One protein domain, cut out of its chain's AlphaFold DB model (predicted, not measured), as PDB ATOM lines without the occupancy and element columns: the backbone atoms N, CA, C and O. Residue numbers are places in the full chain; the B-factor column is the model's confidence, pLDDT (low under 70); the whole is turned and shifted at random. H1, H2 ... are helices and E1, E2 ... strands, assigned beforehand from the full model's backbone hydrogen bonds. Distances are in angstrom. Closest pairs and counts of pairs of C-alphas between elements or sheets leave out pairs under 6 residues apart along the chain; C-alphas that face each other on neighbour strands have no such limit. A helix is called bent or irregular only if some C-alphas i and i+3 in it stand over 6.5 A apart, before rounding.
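This is residues 45 to 170 of the 187 residues of an uncharacterized protein of Acidimicrobiaceae bacterium (UniProt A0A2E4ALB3). A strongly twisted sheet of four strands has H5 over one face, running along its strands, and H4 packed on it with residues 95 to 100. Farther out, H1 crosses H5 and H2 runs side by side with H4, while little H3 lies far from the middle. The printed part has 126 residues, with five named helices followed by four named strands, in the order H1 H2 H3 H4 H5 E1 E2 E3 E4. The mixed sheet has the order E1 E2 E3 E4, with E1 and E2 parallel and the other neighbours antiparallel; the class is mixed, helices and strands. The whole is compact and rounded, with a radius of gyration of the C-alphas of 13.9 A and spans of 38 by 35 by 25 A.

H1, residues 45 to 57, begins at C-alpha 45 (175.352, 195.870, 183.730) and is 18.4 A long. H2, residues 64 to 77, is 20.4 A long. H3 is residues 87 to 91, and H4 is residues 94 to 100. H5, residues 109 to 118, begins at C-alpha 109 (189.880, 187.933, 182.465) and is 14.2 A long; it is neither bent nor irregular, but only just: C-alphas 111 and 114 are 6.3 A apart. E1 is residues 123 to 128, 13.9 A; E2 is residues 144 to 149, 16.4 A; E3 is residues 152 to 158, 17.5 A. E4, residues 167 to 169, ends at C-alpha 169 (198.958, 181.924, 173.197).

E1 and E2 are parallel, with N 126 and O 146 2.9 A apart, within hydrogen-bond range. E2, E3 and E4 form a meander, each strand the antiparallel neighbour of the one before; within range are N 147 and O 155 at 2.9 A in the hairpin E2 and E3, and N 156 and O 168 at 2.8 A in the hairpin E3 and E4. With H4 and H5 on one face, the sheet makes two layers. H5 lies over E2 at a height over the sheet of 9.4 A. The closest C-alphas of H4 and E3 are those of Val 96 and Val 158, 5.9 A. H1 touches H5 with residues 49 to 53 alone, closest at the C-alphas of Leu 52 and Glu 111, 6.5 A; their lines are only just about perpendicular, at 72 degrees. H2 touches H4 at a shallow tilt of 23 degrees, opposite ways, with the C-alphas of Val 67 and Leu 98 closest, 5.4 A. H3 and H4 meet only through their link. Every O i to N i+4 pair is within range in H1 and H4; the counts are 9 of 10 in H2, 4 of 6 in H5 and 0 of 1 in H3, where 1 of 2 O i to N i+3 pairs is.

The two C-alphas farthest apart, those of Glu 88 and Asp 150, are 38.5 A apart. The printed part has no cut. The link from E1 to E2, residues 129 to 143, is long. The mean pLDDT of the printed part is 94.2, and no printed residue is under 70.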
ATOM      1  N   GLU A  45     174.741 197.014 184.414       93.25
ATOM      2  CA  GLU A  45     175.352 195.870 183.730       93.25
ATOM      3  C   GLU A  45     175.405 196.081 182.214       93.25
ATOM      4  O   GLU A  45     176.432 195.819 181.590       93.25
ATOM      5  N   GLN A  46     174.328 196.608 181.621       94.88
ATOM      6  CA  GLN A  46     174.303 196.927 180.198       94.88
ATOM      7  C   GLN A  46     175.340 198.004 179.861       94.88
ATOM      8  O   GLN A  46     176.087 197.849 178.900       94.88
ATOM      9  N   GLU A  47     175.429 199.065 180.665       96.12
ATOM     10  CA  GLU A  47     176.435 200.115 180.477       96.12
ATOM     11  C   GLU A  47     177.863 199.571 180.603       96.12
ATOM     12  O   GLU A  47     178.740 199.941 179.824       96.12
ATOM     13  N   LEU A  48     178.110 198.661 181.550       95.38
ATOM     14  CA  LEU A  48     179.407 198.000 181.690       95.38
ATOM     15  C   LEU A  48     179.770 197.201 180.432       95.38
ATOM     16  O   LEU A  48     180.874 197.362 179.916       95.38
ATOM     17  N   ILE A  49     178.861 196.361 179.935       96.38
ATOM     18  CA  ILE A  49     179.107 195.530 178.748       96.38
ATOM     19  C   ILE A  49     179.346 196.401 177.510       96.38
ATOM     20  O   ILE A  49     180.260 196.119 176.739       96.38
ATOM     21  N   GLU A  50     178.572 197.474 177.330       95.94
ATOM     22  CA  GLU A  50     178.780 198.430 176.236       95.94
ATOM     23  C   GLU A  50     180.175 199.072 176.313       95.94
ATOM     24  O   GLU A  50     180.919 199.046 175.333       95.94
ATOM     25  N   ASN A  51     180.591 199.535 177.498       97.88
ATOM     26  CA  ASN A  51     181.929 200.095 177.700       97.88
ATOM     27  C   ASN A  51     183.051 199.074 177.432       97.88
ATOM     28  O   ASN A  51     184.107 199.438 176.911       97.88
ATOM     29  N   LEU A  52     182.858 197.799 177.790       98.06
ATOM     30  CA  LEU A  52     183.830 196.739 177.506       98.06
ATOM     31  C   LEU A  52     183.923 196.441 176.003       98.06
ATOM     32  O   LEU A  52     185.021 196.207 175.503       98.06
ATOM     33  N   TRP A  53     182.811 196.498 175.263       97.81
ATOM     34  CA  TRP A  53     182.831 196.375 173.803       97.81
ATOM     35  C   TRP A  53     183.548 197.545 173.130       97.81
ATOM     36  O   TRP A  53     184.313 197.317 172.193       97.81
ATOM     37  N   ASP A  54     183.380 198.768 173.636       97.50
ATOM     38  CA  ASP A  54     184.128 199.936 173.155       97.50
ATOM     39  C   ASP A  54     185.637 199.779 173.403       97.50
ATOM     40  O   ASP A  54     186.457 200.054 172.523       97.50
ATOM     41  N   GLN A  55     186.023 199.273 174.579       97.50
ATOM     42  CA  GLN A  55     187.420 198.948 174.876       97.50
ATOM     43  C   GLN A  55     187.946 197.855 173.945       97.50
ATOM     44  O   GLN A  55     189.043 197.993 173.408       97.50
ATOM     45  N   GLN A  56     187.159 196.803 173.709       97.00
ATOM     46  CA  GLN A  56     187.513 195.717 172.800       97.00
ATOM     47  C   GLN A  56     187.715 196.225 171.368       97.00
ATOM     48  O   GLN A  56     188.668 195.818 170.709       97.00
ATOM     49  N   ALA A  57     186.876 197.156 170.905       96.25
ATOM     50  CA  ALA A  57     186.990 197.782 169.589       96.25
ATOM     51  C   ALA A  57     188.268 198.602 169.408       96.25
ATOM     52  O   ALA A  57     188.776 198.719 168.293       96.25
ATOM     53  N   ALA A  58     188.802 199.155 170.494       96.50
ATOM     54  CA  ALA A  58     190.049 199.906 170.475       96.50
ATOM     55  C   ALA A  58     191.304 199.009 170.506       96.50
ATOM     56  O   ALA A  58     192.417 199.522 170.354       96.50
ATOM     57  N   ARG A  59     191.165 197.691 170.720       95.25
ATOM     58  CA  ARG A  59     192.311 196.779 170.857       95.25
ATOM     59  C   ARG A  59     192.901 196.381 169.499       95.25
ATOM     60  O   ARG A  59     192.161 196.021 168.583       95.25
ATOM     61  N   PRO A  60     194.240 196.344 169.372       93.12
ATOM     62  CA  PRO A  60     194.890 195.730 168.222       93.12
ATOM     63  C   PRO A  60     194.471 194.264 168.064       93.12
ATOM     64  O   PRO A  60     194.433 193.515 169.036       93.12
ATOM     65  N   GLY A  61     194.179 193.857 166.829       89.56
ATOM     66  CA  GLY A  61     193.793 192.482 166.503       89.56
ATOM     67  C   GLY A  61     192.310 192.155 166.701       89.56
ATOM     68  O   GLY A  61     191.882 191.109 166.229       89.56
ATOM     69  N   ALA A  62     191.514 193.031 167.326       95.94
ATOM     70  CA  ALA A  62     190.064 192.861 167.369       95.94
ATOM     71  C   ALA A  62     189.419 193.267 166.031       95.94
ATOM     72  O   ALA A  62     189.711 194.329 165.483       95.94
ATOM     73  N   ASP A  63     188.493 192.446 165.536       97.62
ATOM     74  CA  ASP A  63     187.642 192.721 164.375       97.62
ATOM     75  C   ASP A  63     186.171 192.694 164.817       97.62
ATOM     76  O   ASP A  63     185.459 191.694 164.703       97.62
ATOM     77  N   ILE A  64     185.717 193.814 165.381       95.81
ATOM     78  CA  ILE A  64     184.388 193.923 165.996       95.81
ATOM     79  C   ILE A  64     183.252 193.778 164.984       95.81
ATOM     80  O   ILE A  64     182.218 193.183 165.297       95.81
ATOM     81  N   GLU A  65     183.434 194.270 163.757       96.38
ATOM     82  CA  GLU A  65     182.440 194.083 162.700       96.38
ATOM     83  C   GLU A  65     182.249 192.589 162.414       96.38
ATOM     84  O   GLU A  65     181.119 192.091 162.339       96.38
ATOM     85  N   ARG A  66     183.357 191.845 162.322       97.88
ATOM     86  CA  ARG A  66     183.322 190.395 162.155       97.88
ATOM     87  C   ARG A  66     182.718 189.690 163.362       97.88
ATOM     88  O   ARG A  66     181.893 188.803 163.138       97.88
ATOM     89  N   VAL A  67     183.049 190.086 164.594       97.81
ATOM     90  CA  VAL A  67     182.439 189.528 165.816       97.81
ATOM     91  C   VAL A  67     180.916 189.628 165.743       97.81
ATOM     92  O   VAL A  67     180.226 188.612 165.837       97.81
ATOM     93  N   PHE A  68     180.367 190.821 165.500       96.56
ATOM     94  CA  PHE A  68     178.914 190.998 165.469       96.56
ATOM     95  C   PHE A  68     178.251 190.276 164.295       96.56
ATOM     96  O   PHE A  68     177.187 189.679 164.470       96.56
ATOM     97  N   ARG A  69     178.883 190.253 163.116       97.62
ATOM     98  CA  ARG A  69     178.383 189.492 161.959       97.62
ATOM     99  C   ARG A  69     178.316 187.991 162.252       97.62
ATOM    100  O   ARG A  69     177.309 187.348 161.955       97.62
ATOM    101  N   LEU A  70     179.371 187.422 162.836       97.19
ATOM    102  CA  LEU A  70     179.423 186.000 163.187       97.19
ATOM    103  C   LEU A  70     178.450 185.676 164.324       97.19
ATOM    104  O   LEU A  70     177.771 184.651 164.273       97.19
ATOM    105  N   TYR A  71     178.298 186.569 165.302       96.19
ATOM    106  CA  TYR A  71     177.314 186.401 166.368       96.19
ATOM    107  C   TYR A  71     175.876 186.410 165.837       96.19
ATOM    108  O   TYR A  71     175.079 185.555 166.220       96.19
ATOM    109  N   GLN A  72     175.545 187.307 164.905       95.75
ATOM    110  CA  GLN A  72     174.238 187.301 164.241       95.75
ATOM    111  C   GLN A  72     174.002 185.991 163.481       95.75
ATOM    112  O   GLN A  72     172.920 185.412 163.583       95.75
ATOM    113  N   LYS A  73     175.024 185.481 162.779       95.38
ATOM    114  CA  LYS A  73     174.956 184.178 162.107       95.38
ATOM    115  C   LYS A  73     174.725 183.033 163.101       95.38
ATOM    116  O   LYS A  73     173.847 182.208 162.872       95.38
ATOM    117  N   LYS A  74     175.434 183.027 164.237       94.88
ATOM    118  CA  LYS A  74     175.230 182.073 165.345       94.88
ATOM    119  C   LYS A  74     173.799 182.135 165.881       94.88
ATOM    120  O   LYS A  74     173.142 181.104 165.989       94.88
ATOM    121  N   ALA A  75     173.305 183.335 166.174       94.38
ATOM    122  CA  ALA A  75     171.971 183.550 166.728       94.38
ATOM    123  C   ALA A  75     170.842 183.160 165.757       94.38
ATOM    124  O   ALA A  75     169.763 182.773 166.206       94.38
ATOM    125  N   ALA A  76     171.080 183.228 164.443       94.38
ATOM    126  CA  ALA A  76     170.106 182.837 163.425       94.38
ATOM    127  C   ALA A  76     169.836 181.323 163.387       94.38
ATOM    128  O   ALA A  76     168.736 180.913 163.023       94.38
ATOM    129  N   VAL A  77     170.815 180.495 163.767       93.44
ATOM    130  CA  VAL A  77     170.657 179.030 163.805       93.44
ATOM    131  C   VAL A  77     169.832 178.597 165.015       93.44
ATOM    132  O   VAL A  77     168.994 177.702 164.923       93.44
ATOM    133  N   GLY A  78     170.052 179.231 166.165       88.12
ATOM    134  CA  GLY A  78     169.311 178.912 167.375       88.12
ATOM    135  C   GLY A  78     169.925 179.509 168.636       88.12
ATOM    136  O   GLY A  78     170.973 180.155 168.592       88.12
ATOM    137  N   PRO A  79     169.271 179.299 169.789       83.75
ATOM    138  CA  PRO A  79     169.762 179.804 171.060       83.75
ATOM    139  C   PRO A  79     171.096 179.158 171.458       83.75
ATOM    140  O   PRO A  79     171.396 178.012 171.108       83.75
ATOM    141  N   ARG A  80     171.859 179.868 172.300       80.31
ATOM    142  CA  ARG A  80     173.111 179.375 172.897       80.31
ATOM    143  C   ARG A  80     174.116 178.919 171.822       80.31
ATOM    144  O   ARG A  80     174.297 179.591 170.810       80.31
ATOM    145  N   ASN A  81     174.799 177.800 172.062       84.12
ATOM    146  CA  ASN A  81     175.825 177.221 171.194       84.12
ATOM    147  C   ASN A  81     175.281 176.163 170.225       84.12
ATOM    148  O   ASN A  81     176.052 175.342 169.741       84.12
ATOM    149  N   MET A  82     173.978 176.161 169.908       88.31
ATOM    150  CA  MET A  82     173.431 175.225 168.914       88.31
ATOM    151  C   MET A  82     174.155 175.332 167.568       88.31
ATOM    152  O   MET A  82     174.504 174.312 166.985       88.31
ATOM    153  N   ALA A  83     174.471 176.555 167.133       91.00
ATOM    154  CA  ALA A  83     175.236 176.789 165.911       91.00
ATOM    155  C   ALA A  83     176.638 176.159 165.941       91.00
ATOM    156  O   ALA A  83     177.158 175.798 164.901       91.00
ATOM    157  N   CYS A  84     177.252 175.986 167.116       90.69
ATOM    158  CA  CYS A  84     178.579 175.371 167.215       90.69
ATOM    159  C   CYS A  84     178.548 173.850 166.991       90.69
ATOM    160  O   CYS A  84     179.596 173.244 166.809       90.69
ATOM    161  N   TRP A  85     177.358 173.242 167.024       90.12
ATOM    162  CA  TRP A  85     177.122 171.825 166.738       90.12
ATOM    163  C   TRP A  85     176.446 171.598 165.383       90.12
ATOM    164  O   TRP A  85     176.289 170.452 164.962       90.12
ATOM    165  N   ASP A  86     176.001 172.667 164.721       91.00
ATOM    166  CA  ASP A  86     175.315 172.567 163.441       91.00
ATOM    167  C   ASP A  86     176.301 172.131 162.340       91.00
ATOM    168  O   ASP A  86     177.333 172.779 162.167       91.00
ATOM    169  N   PRO A  87     176.014 171.068 161.564       88.94
ATOM    170  CA  PRO A  87     176.960 170.540 160.582       88.94
ATOM    171  C   PRO A  87     177.380 171.519 159.480       88.94
ATOM    172  O   PRO A  87     178.444 171.332 158.890       88.94
ATOM    173  N   GLU A  88     176.553 172.509 159.133       89.12
ATOM    174  CA  GLU A  88     176.931 173.526 158.146       89.12
ATOM    175  C   GLU A  88     177.860 174.555 158.779       89.12
ATOM    176  O   GLU A  88     178.901 174.871 158.211       89.12
ATOM    177  N   MET A  89     177.530 175.018 159.983       89.44
ATOM    178  CA  MET A  89     178.337 176.007 160.702       89.44
ATOM    179  C   MET A  89     179.673 175.448 161.196       89.44
ATOM    180  O   MET A  89     180.659 176.177 161.250       89.44
ATOM    181  N   VAL A  90     179.718 174.157 161.528       87.88
ATOM    182  CA  VAL A  90     180.941 173.434 161.894       87.88
ATOM    183  C   VAL A  90     181.938 173.427 160.735       87.88
ATOM    184  O   VAL A  90     183.115 173.676 160.950       87.88
ATOM    185  N   LYS A  91     181.488 173.251 159.485       88.00
ATOM    186  CA  LYS A  91     182.380 173.337 158.308       88.00
ATOM    187  C   LYS A  91     182.985 174.724 158.114       88.00
ATOM    188  O   LYS A  91     183.990 174.859 157.423       88.00
ATOM    189  N   GLU A  92     182.328 175.742 158.653       89.06
ATOM    190  CA  GLU A  92     182.780 177.126 158.599       89.06
ATOM    191  C   GLU A  92     183.514 177.562 159.870       89.06
ATOM    192  O   GLU A  92     183.884 178.730 159.980       89.06
ATOM    193  N   ASP A  93     183.672 176.663 160.846       90.69
ATOM    194  CA  ASP A  93     184.298 176.950 162.132       90.69
ATOM    195  C   ASP A  93     183.710 178.174 162.850       90.69
ATOM    196  O   ASP A  93     184.401 178.885 163.579       90.69
ATOM    197  N   LEU A  94     182.401 178.408 162.690       95.00
ATOM    198  CA  LEU A  94     181.726 179.651 163.083       95.00
ATOM    199  C   LEU A  94     182.088 180.138 164.494       95.00
ATOM    200  O   LEU A  94     182.369 181.318 164.694       95.00
ATOM    201  N   CYS A  95     182.041 179.246 165.487       94.62
ATOM    202  CA  CYS A  95     182.283 179.615 166.882       94.62
ATOM    203  C   CYS A  95     183.768 179.818 167.197       94.62
ATOM    204  O   CYS A  95     184.084 180.587 168.097       94.62
ATOM    205  N   VAL A  96     184.662 179.173 166.448       95.44
ATOM    206  CA  VAL A  96     186.100 179.431 166.531       95.44
ATOM    207  C   VAL A  96     186.388 180.803 165.932       95.44
ATOM    208  O   VAL A  96     186.922 181.663 166.619       95.44
ATOM    209  N   GLU A  97     185.920 181.056 164.710       96.38
ATOM    210  CA  GLU A  97     186.108 182.335 164.017       96.38
ATOM    211  C   GLU A  97     185.489 183.522 164.772       96.38
ATOM    212  O   GLU A  97     186.000 184.640 164.705       96.38
ATOM    213  N   LEU A  98     184.392 183.296 165.505       97.06
ATOM    214  CA  LEU A  98     183.778 184.309 166.368       97.06
ATOM    215  C   LEU A  98     184.724 184.732 167.495       97.06
ATOM    216  O   LEU A  98     184.862 185.925 167.754       97.06
ATOM    217  N   VAL A  99     185.361 183.765 168.156       97.19
ATOM    218  CA  VAL A  99     186.308 184.025 169.245       97.19
ATOM    219  C   VAL A  99     187.608 184.619 168.700       97.19
ATOM    220  O   VAL A  99     188.152 185.532 169.307       97.19
ATOM    221  N   ASP A 100     188.071 184.173 167.534       96.06
ATOM    222  CA  ASP A 100     189.305 184.655 166.894       96.06
ATOM    223  C   ASP A 100     189.222 186.109 166.457       96.06
ATOM    224  O   ASP A 100     190.226 186.817 166.441       96.06
ATOM    225  N   ALA A 101     188.021 186.563 166.106       97.50
ATOM    226  CA  ALA A 101     187.769 187.962 165.808       97.50
ATOM    227  C   ALA A 101     187.837 188.851 167.070       97.50
ATOM    228  O   ALA A 101     187.870 190.077 166.956       97.50
ATOM    229  N   MET A 102     187.870 188.270 168.275       97.75
ATOM    230  CA  MET A 102     188.085 188.994 169.526       97.75
ATOM    231  C   MET A 102     189.579 189.047 169.884       97.75
ATOM    232  O   MET A 102     190.301 188.058 169.803       97.75
ATOM    233  N   ALA A 103     190.037 190.183 170.411       96.31
ATOM    234  CA  ALA A 103     191.339 190.278 171.071       96.31
ATOM    235  C   ALA A 103     191.251 189.740 172.511       96.31
ATOM    236  O   ALA A 103     190.897 190.484 173.424       96.31
ATOM    237  N   LEU A 104     191.506 188.443 172.715       97.56
ATOM    238  CA  LEU A 104     191.471 187.828 174.054       97.56
ATOM    239  C   LEU A 104     192.815 187.858 174.788       97.56
ATOM    240  O   LEU A 104     192.840 187.944 176.010       97.56
ATOM    241  N   LEU A 105     193.920 187.733 174.054       96.94
ATOM    242  CA  LEU A 105     195.260 187.622 174.631       96.94
ATOM    243  C   LEU A 105     195.736 188.960 175.210       96.94
ATOM    244  O   LEU A 105     195.447 190.016 174.650       96.94
ATOM    245  N   ASP A 106     196.488 188.898 176.311       95.88
ATOM    246  CA  ASP A 106     196.976 190.057 177.071       95.88
ATOM    247  C   ASP A 106     195.855 190.976 177.596       95.88
ATOM    248  O   ASP A 106     196.055 192.170 177.840       95.88
ATOM    249  N   VAL A 107     194.660 190.415 177.807       97.00
ATOM    250  CA  VAL A 107     193.506 191.123 178.372       97.00
ATOM    251  C   VAL A 107     193.138 190.537 179.738       97.00
ATOM    252  O   VAL A 107     193.130 189.313 179.889       97.00
ATOM    253  N   PRO A 108     192.815 191.366 180.748       97.81
ATOM    254  CA  PRO A 108     192.305 190.874 182.023       97.81
ATOM    255  C   PRO A 108     191.053 190.007 181.852       97.81
ATOM    256  O   PRO A 108     190.105 190.386 181.161       97.81
ATOM    257  N   ALA A 109     191.002 188.864 182.534       97.75
ATOM    258  CA  ALA A 109     189.880 187.933 182.465       97.75
ATOM    259  C   ALA A 109     188.561 188.596 182.886       97.75
ATOM    260  O   ALA A 109     187.530 188.357 182.260       97.75
ATOM    261  N   ARG A 110     188.603 189.505 183.870       97.31
ATOM    262  CA  ARG A 110     187.449 190.321 184.292       97.31
ATOM    263  C   ARG A 110     186.822 191.171 183.176       97.31
ATOM    264  O   ARG A 110     185.670 191.564 183.306       97.31
ATOM    265  N   GLU A 111     187.575 191.487 182.122       97.62
ATOM    266  CA  GLU A 111     187.084 192.230 180.954       97.62
ATOM    267  C   GLU A 111     186.576 191.270 179.872       97.62
ATOM    268  O   GLU A 111     185.555 191.537 179.250       97.62
ATOM    269  N   ILE A 112     187.242 190.127 179.680       98.00
ATOM    270  CA  ILE A 112     186.874 189.134 178.660       98.00
ATOM    271  C   ILE A 112     185.621 188.336 179.025       98.00
ATOM    272  O   ILE A 112     184.778 188.089 178.164       98.00
ATOM    273  N   ILE A 113     185.485 187.924 180.285       98.06
ATOM    274  CA  ILE A 113     184.394 187.051 180.738       98.06
ATOM    275  C   ILE A 113     183.009 187.646 180.424       98.06
ATOM    276  O   ILE A 113     182.231 186.962 179.754       98.06
ATOM    277  N   PRO A 114     182.704 188.912 180.781       97.81
ATOM    278  CA  PRO A 114     181.410 189.511 180.448       97.81
ATOM    279  C   PRO A 114     181.144 189.575 178.938       97.81
ATOM    280  O   PRO A 114     180.004 189.434 178.495       97.81
ATOM    281  N   LEU A 115     182.189 189.751 178.120       97.69
ATOM    282  CA  LEU A 115     182.055 189.771 176.663       97.69
ATOM    283  C   LEU A 115     181.675 188.387 176.124       97.69
ATOM    284  O   LEU A 115     180.732 188.282 175.338       97.69
ATOM    285  N   LEU A 116     182.343 187.323 176.585       97.38
ATOM    286  CA  LEU A 116     182.000 185.941 176.226       97.38
ATOM    287  C   LEU A 116     180.566 185.588 176.650       97.38
ATOM    288  O   LEU A 116     179.815 184.993 175.873       97.38
ATOM    289  N   GLU A 117     180.156 186.016 177.844       96.19
ATOM    290  CA  GLU A 117     178.794 185.837 178.352       96.19
ATOM    291  C   GLU A 117     177.762 186.583 177.501       96.19
ATOM    292  O   GLU A 117     176.734 186.003 177.140       96.19
ATOM    293  N   SER A 118     178.063 187.816 177.078       95.19
ATOM    294  CA  SER A 118     177.189 188.597 176.191       95.19
ATOM    295  C   SER A 118     177.001 187.946 174.810       95.19
ATOM    296  O   SER A 118     175.934 188.056 174.206       95.19
ATOM    297  N   LEU A 119     177.999 187.182 174.343       95.19
ATOM    298  CA  LEU A 119     177.937 186.366 173.122       95.19
ATOM    299  C   LEU A 119     177.325 184.973 173.344       95.19
ATOM    300  O   LEU A 119     177.215 184.172 172.404       95.19
ATOM    301  N   GLN A 120     176.907 184.670 174.575       94.50
ATOM    302  CA  GLN A 120     176.407 183.363 174.996       94.50
ATOM    303  C   GLN A 120     177.394 182.239 174.649       94.50
ATOM    304  O   GLN A 120     176.985 181.197 174.125       94.50
ATOM    305  N   LEU A 121     178.687 182.486 174.873       94.81
ATOM    306  CA  LEU A 121     179.758 181.512 174.723       94.81
ATOM    307  C   LEU A 121     180.098 180.928 176.105       94.81
ATOM    308  O   LEU A 121     180.470 181.674 177.009       94.81
ATOM    309  N   PRO A 122     179.968 179.604 176.303       95.38
ATOM    310  CA  PRO A 122     180.461 178.927 177.491       95.38
ATOM    311  C   PRO A 122     181.959 179.155 177.621       95.38
ATOM    312  O   PRO A 122     182.687 179.121 176.629       95.38
ATOM    313  N   TRP A 123     182.431 179.319 178.844       97.12
ATOM    314  CA  TRP A 123     183.845 179.492 179.115       97.12
ATOM    315  C   TRP A 123     184.220 178.791 180.420       97.12
ATOM    316  O   TRP A 123     183.357 178.509 181.255       97.12
ATOM    317  N   ARG A 124     185.502 178.465 180.581       97.38
ATOM    318  CA  ARG A 124     186.074 177.975 181.843       97.38
ATOM    319  C   ARG A 124     187.562 178.277 181.910       97.38
ATOM    320  O   ARG A 124     188.220 178.373 180.877       97.38
ATOM    321  N   PHE A 125     188.103 178.351 183.120       97.62
ATOM    322  CA  PHE A 125     189.548 178.311 183.310       97.62
ATOM    323  C   PHE A 125     190.050 176.869 183.236       97.62
ATOM    324  O   PHE A 125     189.480 175.984 183.873       97.62
ATOM    325  N   VAL A 126     191.119 176.647 182.475       95.94
ATOM    326  CA  VAL A 126     191.828 175.356 182.396       95.94
ATOM    327  C   VAL A 126     193.232 175.424 182.996       95.94
ATOM    328  O   VAL A 126     193.778 174.397 183.387       95.94
ATOM    329  N   GLY A 127     193.776 176.631 183.162       95.12
ATOM    330  CA  GLY A 127     195.012 176.899 183.894       95.12
ATOM    331  C   GLY A 127     194.981 178.295 184.511       95.12
ATOM    332  O   GLY A 127     194.442 179.226 183.909       95.12
ATOM    333  N   ARG A 128     195.524 178.451 185.720       95.56
ATOM    334  CA  ARG A 128     195.700 179.754 186.378       95.56
ATOM    335  C   ARG A 128     197.045 179.784 187.076       95.56
ATOM    336  O   ARG A 128     197.343 178.851 187.807       95.56
ATOM    337  N   ASP A 129     197.827 180.830 186.848       94.19
ATOM    338  CA  ASP A 129     199.120 181.048 187.503       94.19
ATOM    339  C   ASP A 129     200.024 179.806 187.407       94.19
ATOM    340  O   ASP A 129     200.580 179.336 188.393       94.19
ATOM    341  N   CYS A 130     200.115 179.248 186.191       89.19
ATOM    342  CA  CYS A 130     200.860 178.024 185.859       89.19
ATOM    343  C   CYS A 130     200.307 176.717 186.464       89.19
ATOM    344  O   CYS A 130     200.864 175.651 186.213       89.19
ATOM    345  N   GLU A 131     199.186 176.765 187.186       93.06
ATOM    346  CA  GLU A 131     198.545 175.604 187.802       93.06
ATOM    347  C   GLU A 131     197.316 175.135 186.995       93.06
ATOM    348  O   GLU A 131     196.365 175.910 186.788       93.06
ATOM    349  N   PRO A 132     197.274 173.861 186.555       93.50
ATOM    350  CA  PRO A 132     196.099 173.282 185.907       93.50
ATOM    351  C   PRO A 132     194.856 173.352 186.800       93.50
ATOM    352  O   PRO A 132     194.921 173.129 188.009       93.50
ATOM    353  N   GLN A 133     193.694 173.615 186.204       95.12
ATOM    354  CA  GLN A 133     192.425 173.659 186.932       95.12
ATOM    355  C   GLN A 133     191.665 172.330 186.805       95.12
ATOM    356  O   GLN A 133     191.661 171.720 185.732       95.12
ATOM    357  N   PRO A 134     190.985 171.864 187.869       93.88
ATOM    358  CA  PRO A 134     190.149 170.674 187.783       93.88
ATOM    359  C   PRO A 134     188.934 170.953 186.892       93.88
ATOM    360  O   PRO A 134     188.089 171.789 187.211       93.88
ATOM    361  N   ILE A 135     188.831 170.222 185.783       92.75
ATOM    362  CA  ILE A 135     187.748 170.355 184.805       92.75
ATOM    363  C   ILE A 135     187.154 168.993 184.452       92.75
ATOM    364  O   ILE A 135     187.785 167.946 184.594       92.75
ATOM    365  N   THR A 136     185.923 169.007 183.958       89.94
ATOM    366  CA  THR A 136     185.281 167.837 183.359       89.94
ATOM    367  C   THR A 136     185.825 167.580 181.948       89.94
ATOM    368  O   THR A 136     186.193 168.509 181.228       89.94
ATOM    369  N   LEU A 137     185.868 166.308 181.544       86.81
ATOM    370  CA  LEU A 137     186.375 165.876 180.233       86.81
ATOM    371  C   LEU A 137     185.282 165.816 179.147       86.81
ATOM    372  O   LEU A 137     185.489 165.216 178.095       86.81
ATOM    373  N   ASP A 138     184.100 166.378 179.405       91.81
ATOM    374  CA  ASP A 138     183.064 166.532 178.383       91.81
ATOM    375  C   ASP A 138     183.517 167.526 177.308       91.81
ATOM    376  O   ASP A 138     184.323 168.408 177.587       91.81
ATOM    377  N   ILE A 139     182.963 167.409 176.102       89.06
ATOM    378  CA  ILE A 139     183.154 168.384 175.024       89.06
ATOM    379  C   ILE A 139     181.905 169.252 174.926       89.06
ATOM    380  O   ILE A 139     180.781 168.747 174.875       89.06
ATOM    381  N   GLN A 140     182.112 170.560 174.829       92.81
ATOM    382  CA  GLN A 140     181.064 171.523 174.547       92.81
ATOM    383  C   GLN A 140     181.509 172.427 173.405       92.81
ATOM    384  O   GLN A 140     182.251 173.380 173.620       92.81
ATOM    385  N   ALA A 141     181.024 172.157 172.190       92.38
ATOM    386  CA  ALA A 141     181.397 172.937 171.018       92.38
ATOM    387  C   ALA A 141     181.176 174.445 171.245       92.38
ATOM    388  O   ALA A 141     180.131 174.881 171.750       92.38
ATOM    389  N   GLY A 142     182.188 175.237 170.894       94.00
ATOM    390  CA  GLY A 142     182.261 176.676 171.123       94.00
ATOM    391  C   GLY A 142     182.571 177.091 172.563       94.00
ATOM    392  O   GLY A 142     182.451 178.276 172.863       94.00
ATOM    393  N   ARG A 143     182.918 176.164 173.469       96.38
ATOM    394  CA  ARG A 143     183.414 176.519 174.802       96.38
ATOM    395  C   ARG A 143     184.827 177.076 174.701       96.38
ATOM    396  O   ARG A 143     185.692 176.472 174.068       96.38
ATOM    397  N   VAL A 144     185.047 178.207 175.361       97.75
ATOM    398  CA  VAL A 144     186.343 178.880 175.444       97.75
ATOM    399  C   VAL A 144     187.061 178.437 176.714       97.75
ATOM    400  O   VAL A 144     186.616 178.697 177.831       97.75
ATOM    401  N   ASN A 145     188.183 177.756 176.545       97.62
ATOM    402  CA  ASN A 145     189.061 177.372 177.641       97.62
ATOM    403  C   ASN A 145     190.128 178.451 177.798       97.62
ATOM    404  O   ASN A 145     190.894 178.676 176.864       97.62
ATOM    405  N   LEU A 146     190.165 179.112 178.950       98.06
ATOM    406  CA  LEU A 146     191.078 180.214 179.242       98.06
ATOM    407  C   LEU A 146     192.222 179.747 180.143       98.06
ATOM    408  O   LEU A 146     192.006 179.035 181.127       98.06
ATOM    409  N   GLU A 147     193.427 180.207 179.836       96.94
ATOM    410  CA  GLU A 147     194.591 180.132 180.711       96.94
ATOM    411  C   GLU A 147     194.996 181.550 181.108       96.94
ATOM    412  O   GLU A 147     195.123 182.424 180.243       96.94
ATOM    413  N   THR A 148     195.194 181.785 182.406       97.00
ATOM    414  CA  THR A 148     195.527 183.118 182.925       97.00
ATOM    415  C   THR A 148     196.771 183.128 183.790       97.00
ATOM    416  O   THR A 148     197.012 182.165 184.511       97.00
ATOM    417  N   ILE A 149     197.486 184.250 183.802       95.69
ATOM    418  CA  ILE A 149     198.547 184.558 184.770       95.69
ATOM    419  C   ILE A 149     198.311 185.971 185.288       95.69
ATOM    420  O   ILE A 149     198.058 186.872 184.489       95.69
ATOM    421  N   ASP A 150     198.320 186.148 186.608       94.88
ATOM    422  CA  ASP A 150     197.950 187.404 187.274       94.88
ATOM    423  C   ASP A 150     196.586 187.943 186.790       94.88
ATOM    424  O   ASP A 150     196.389 189.141 186.581       94.88
ATOM    425  N   ASP A 151     195.631 187.028 186.575       96.12
ATOM    426  CA  ASP A 151     194.289 187.296 186.027       96.12
ATOM    427  C   ASP A 151     194.266 187.868 184.591       96.12
ATOM    428  O   ASP A 151     193.224 188.310 184.111       96.12
ATOM    429  N   VAL A 152     195.385 187.833 183.866       97.06
ATOM    430  CA  VAL A 152     195.476 188.201 182.446       97.06
ATOM    431  C   VAL A 152     195.420 186.946 181.587       97.06
ATOM    432  O   VAL A 152     196.109 185.972 181.871       97.06
ATOM    433  N   VAL A 153     194.609 186.952 180.528       97.44
ATOM    434  CA  VAL A 153     194.499 185.832 179.586       97.44
ATOM    435  C   VAL A 153     195.775 185.731 178.758       97.44
ATOM    436  O   VAL A 153     196.127 186.639 178.006       97.44
ATOM    437  N   VAL A 154     196.454 184.596 178.878       96.81
ATOM    438  CA  VAL A 154     197.744 184.341 178.227       96.81
ATOM    439  C   VAL A 154     197.668 183.265 177.155       96.81
ATOM    440  O   VAL A 154     198.481 183.242 176.231       96.81
ATOM    441  N   ALA A 155     196.670 182.393 177.256       96.62
ATOM    442  CA  ALA A 155     196.319 181.465 176.205       96.62
ATOM    443  C   ALA A 155     194.833 181.132 176.247       96.62
ATOM    444  O   ALA A 155     194.161 181.281 177.271       96.62
ATOM    445  N   TYR A 156     194.321 180.662 175.117       97.62
ATOM    446  CA  TYR A 156     192.991 180.097 175.043       97.62
ATOM    447  C   TYR A 156     192.892 178.998 173.987       97.62
ATOM    448  O   TYR A 156     193.690 178.923 173.048       97.62
ATOM    449  N   THR A 157     191.879 178.153 174.142       97.00
ATOM    450  CA  THR A 157     191.446 177.193 173.123       97.00
ATOM    451  C   THR A 157     189.933 177.288 172.941       97.00
ATOM    452  O   THR A 157     189.218 177.697 173.861       97.00
ATOM    453  N   VAL A 158     189.437 176.925 171.758       96.69
ATOM    454  CA  VAL A 158     187.997 176.831 171.482       96.69
ATOM    455  C   VAL A 158     187.676 175.399 171.101       96.69
ATOM    456  O   VAL A 158     188.239 174.864 170.146       96.69
ATOM    457  N   GLU A 159     186.779 174.771 171.853       95.00
ATOM    458  CA  GLU A 159     186.395 173.385 171.607       95.00
ATOM    459  C   GLU A 159     185.574 173.263 170.324       95.00
ATOM    460  O   GLU A 159     184.537 173.916 170.172       95.00
ATOM    461  N   ARG A 160     186.017 172.405 169.404       92.50
ATOM    462  CA  ARG A 160     185.274 172.067 168.185       92.50
ATOM    463  C   ARG A 160     184.370 170.858 168.425       92.50
ATOM    464  O   ARG A 160     184.598 170.071 169.348       92.50
ATOM    465  N   ALA A 161     183.353 170.693 167.584       87.69
ATOM    466  CA  ALA A 161     182.407 169.579 167.687       87.69
ATOM    467  C   ALA A 161     183.092 168.206 167.526       87.69
ATOM    468  O   ALA A 161     182.644 167.216 168.099       87.69
ATOM    469  N   GLU A 162     184.209 168.160 166.800       85.56
ATOM    470  CA  GLU A 162     185.024 166.970 166.543       85.56
ATOM    471  C   GLU A 162     185.914 166.569 167.729       85.56
ATOM    472  O   GLU A 162     186.552 165.518 167.685       85.56
ATOM    473  N   GLY A 163     185.994 167.394 168.779       81.62
ATOM    474  CA  GLY A 163     186.872 167.152 169.927       81.62
ATOM    475  C   GLY A 163     188.336 167.534 169.707       81.62
ATOM    476  O   GLY A 163     189.196 167.106 170.470       81.62
ATOM    477  N   SER A 164     188.629 168.340 168.687       82.50
ATOM    478  CA  SER A 164     189.925 169.002 168.503       82.50
ATOM    479  C   SER A 164     189.849 170.471 168.913       82.50
ATOM    480  O   SER A 164     188.801 171.102 168.772       82.50
ATOM    481  N   TRP A 165     190.959 171.041 169.376       87.44
ATOM    482  CA  TRP A 165     191.079 172.473 169.644       87.44
ATOM    483  C   TRP A 165     192.529 172.923 169.485       87.44
ATOM    484  O   TRP A 165     193.454 172.260 169.956       87.44
ATOM    485  N   ASP A 166     192.712 174.065 168.830       90.25
ATOM    486  CA  ASP A 166     194.023 174.668 168.621       90.25
ATOM    487  C   ASP A 166     194.290 175.680 169.733       90.25
ATOM    488  O   ASP A 166     193.426 176.497 170.073       90.25
ATOM    489  N   ARG A 167     195.485 175.621 170.325       93.62
ATOM    490  CA  ARG A 167     195.886 176.560 171.373       93.62
ATOM    491  C   ARG A 167     196.471 177.824 170.770       93.62
ATOM    492  O   ARG A 167     197.427 177.764 170.002       93.62
ATOM    493  N   ARG A 168     195.928 178.969 171.177       94.88
ATOM    494  CA  ARG A 168     196.439 180.306 170.858       94.88
ATOM    495  C   ARG A 168     197.022 180.901 172.120       94.88
ATOM    496  O   ARG A 168     196.367 180.871 173.156       94.88
ATOM    497  N   ALA A 169     198.241 181.409 172.043       93.56
ATOM    498  CA  ALA A 169     198.958 181.924 173.197       93.56
ATOM    499  C   ALA A 169     199.818 183.117 172.806       93.56
ATOM    500  O   ALA A 169     200.170 183.283 171.638       93.56
ATOM    501  N   VAL A 170     200.164 183.932 173.796       91.19
ATOM    502  CA  VAL A 170     201.174 184.973 173.616       91.19
ATOM    503  C   VAL A 170     202.550 184.336 173.413       91.19
ATOM    504  O   VAL A 170     202.904 183.360 174.076       91.19
TER     505      VAL A 170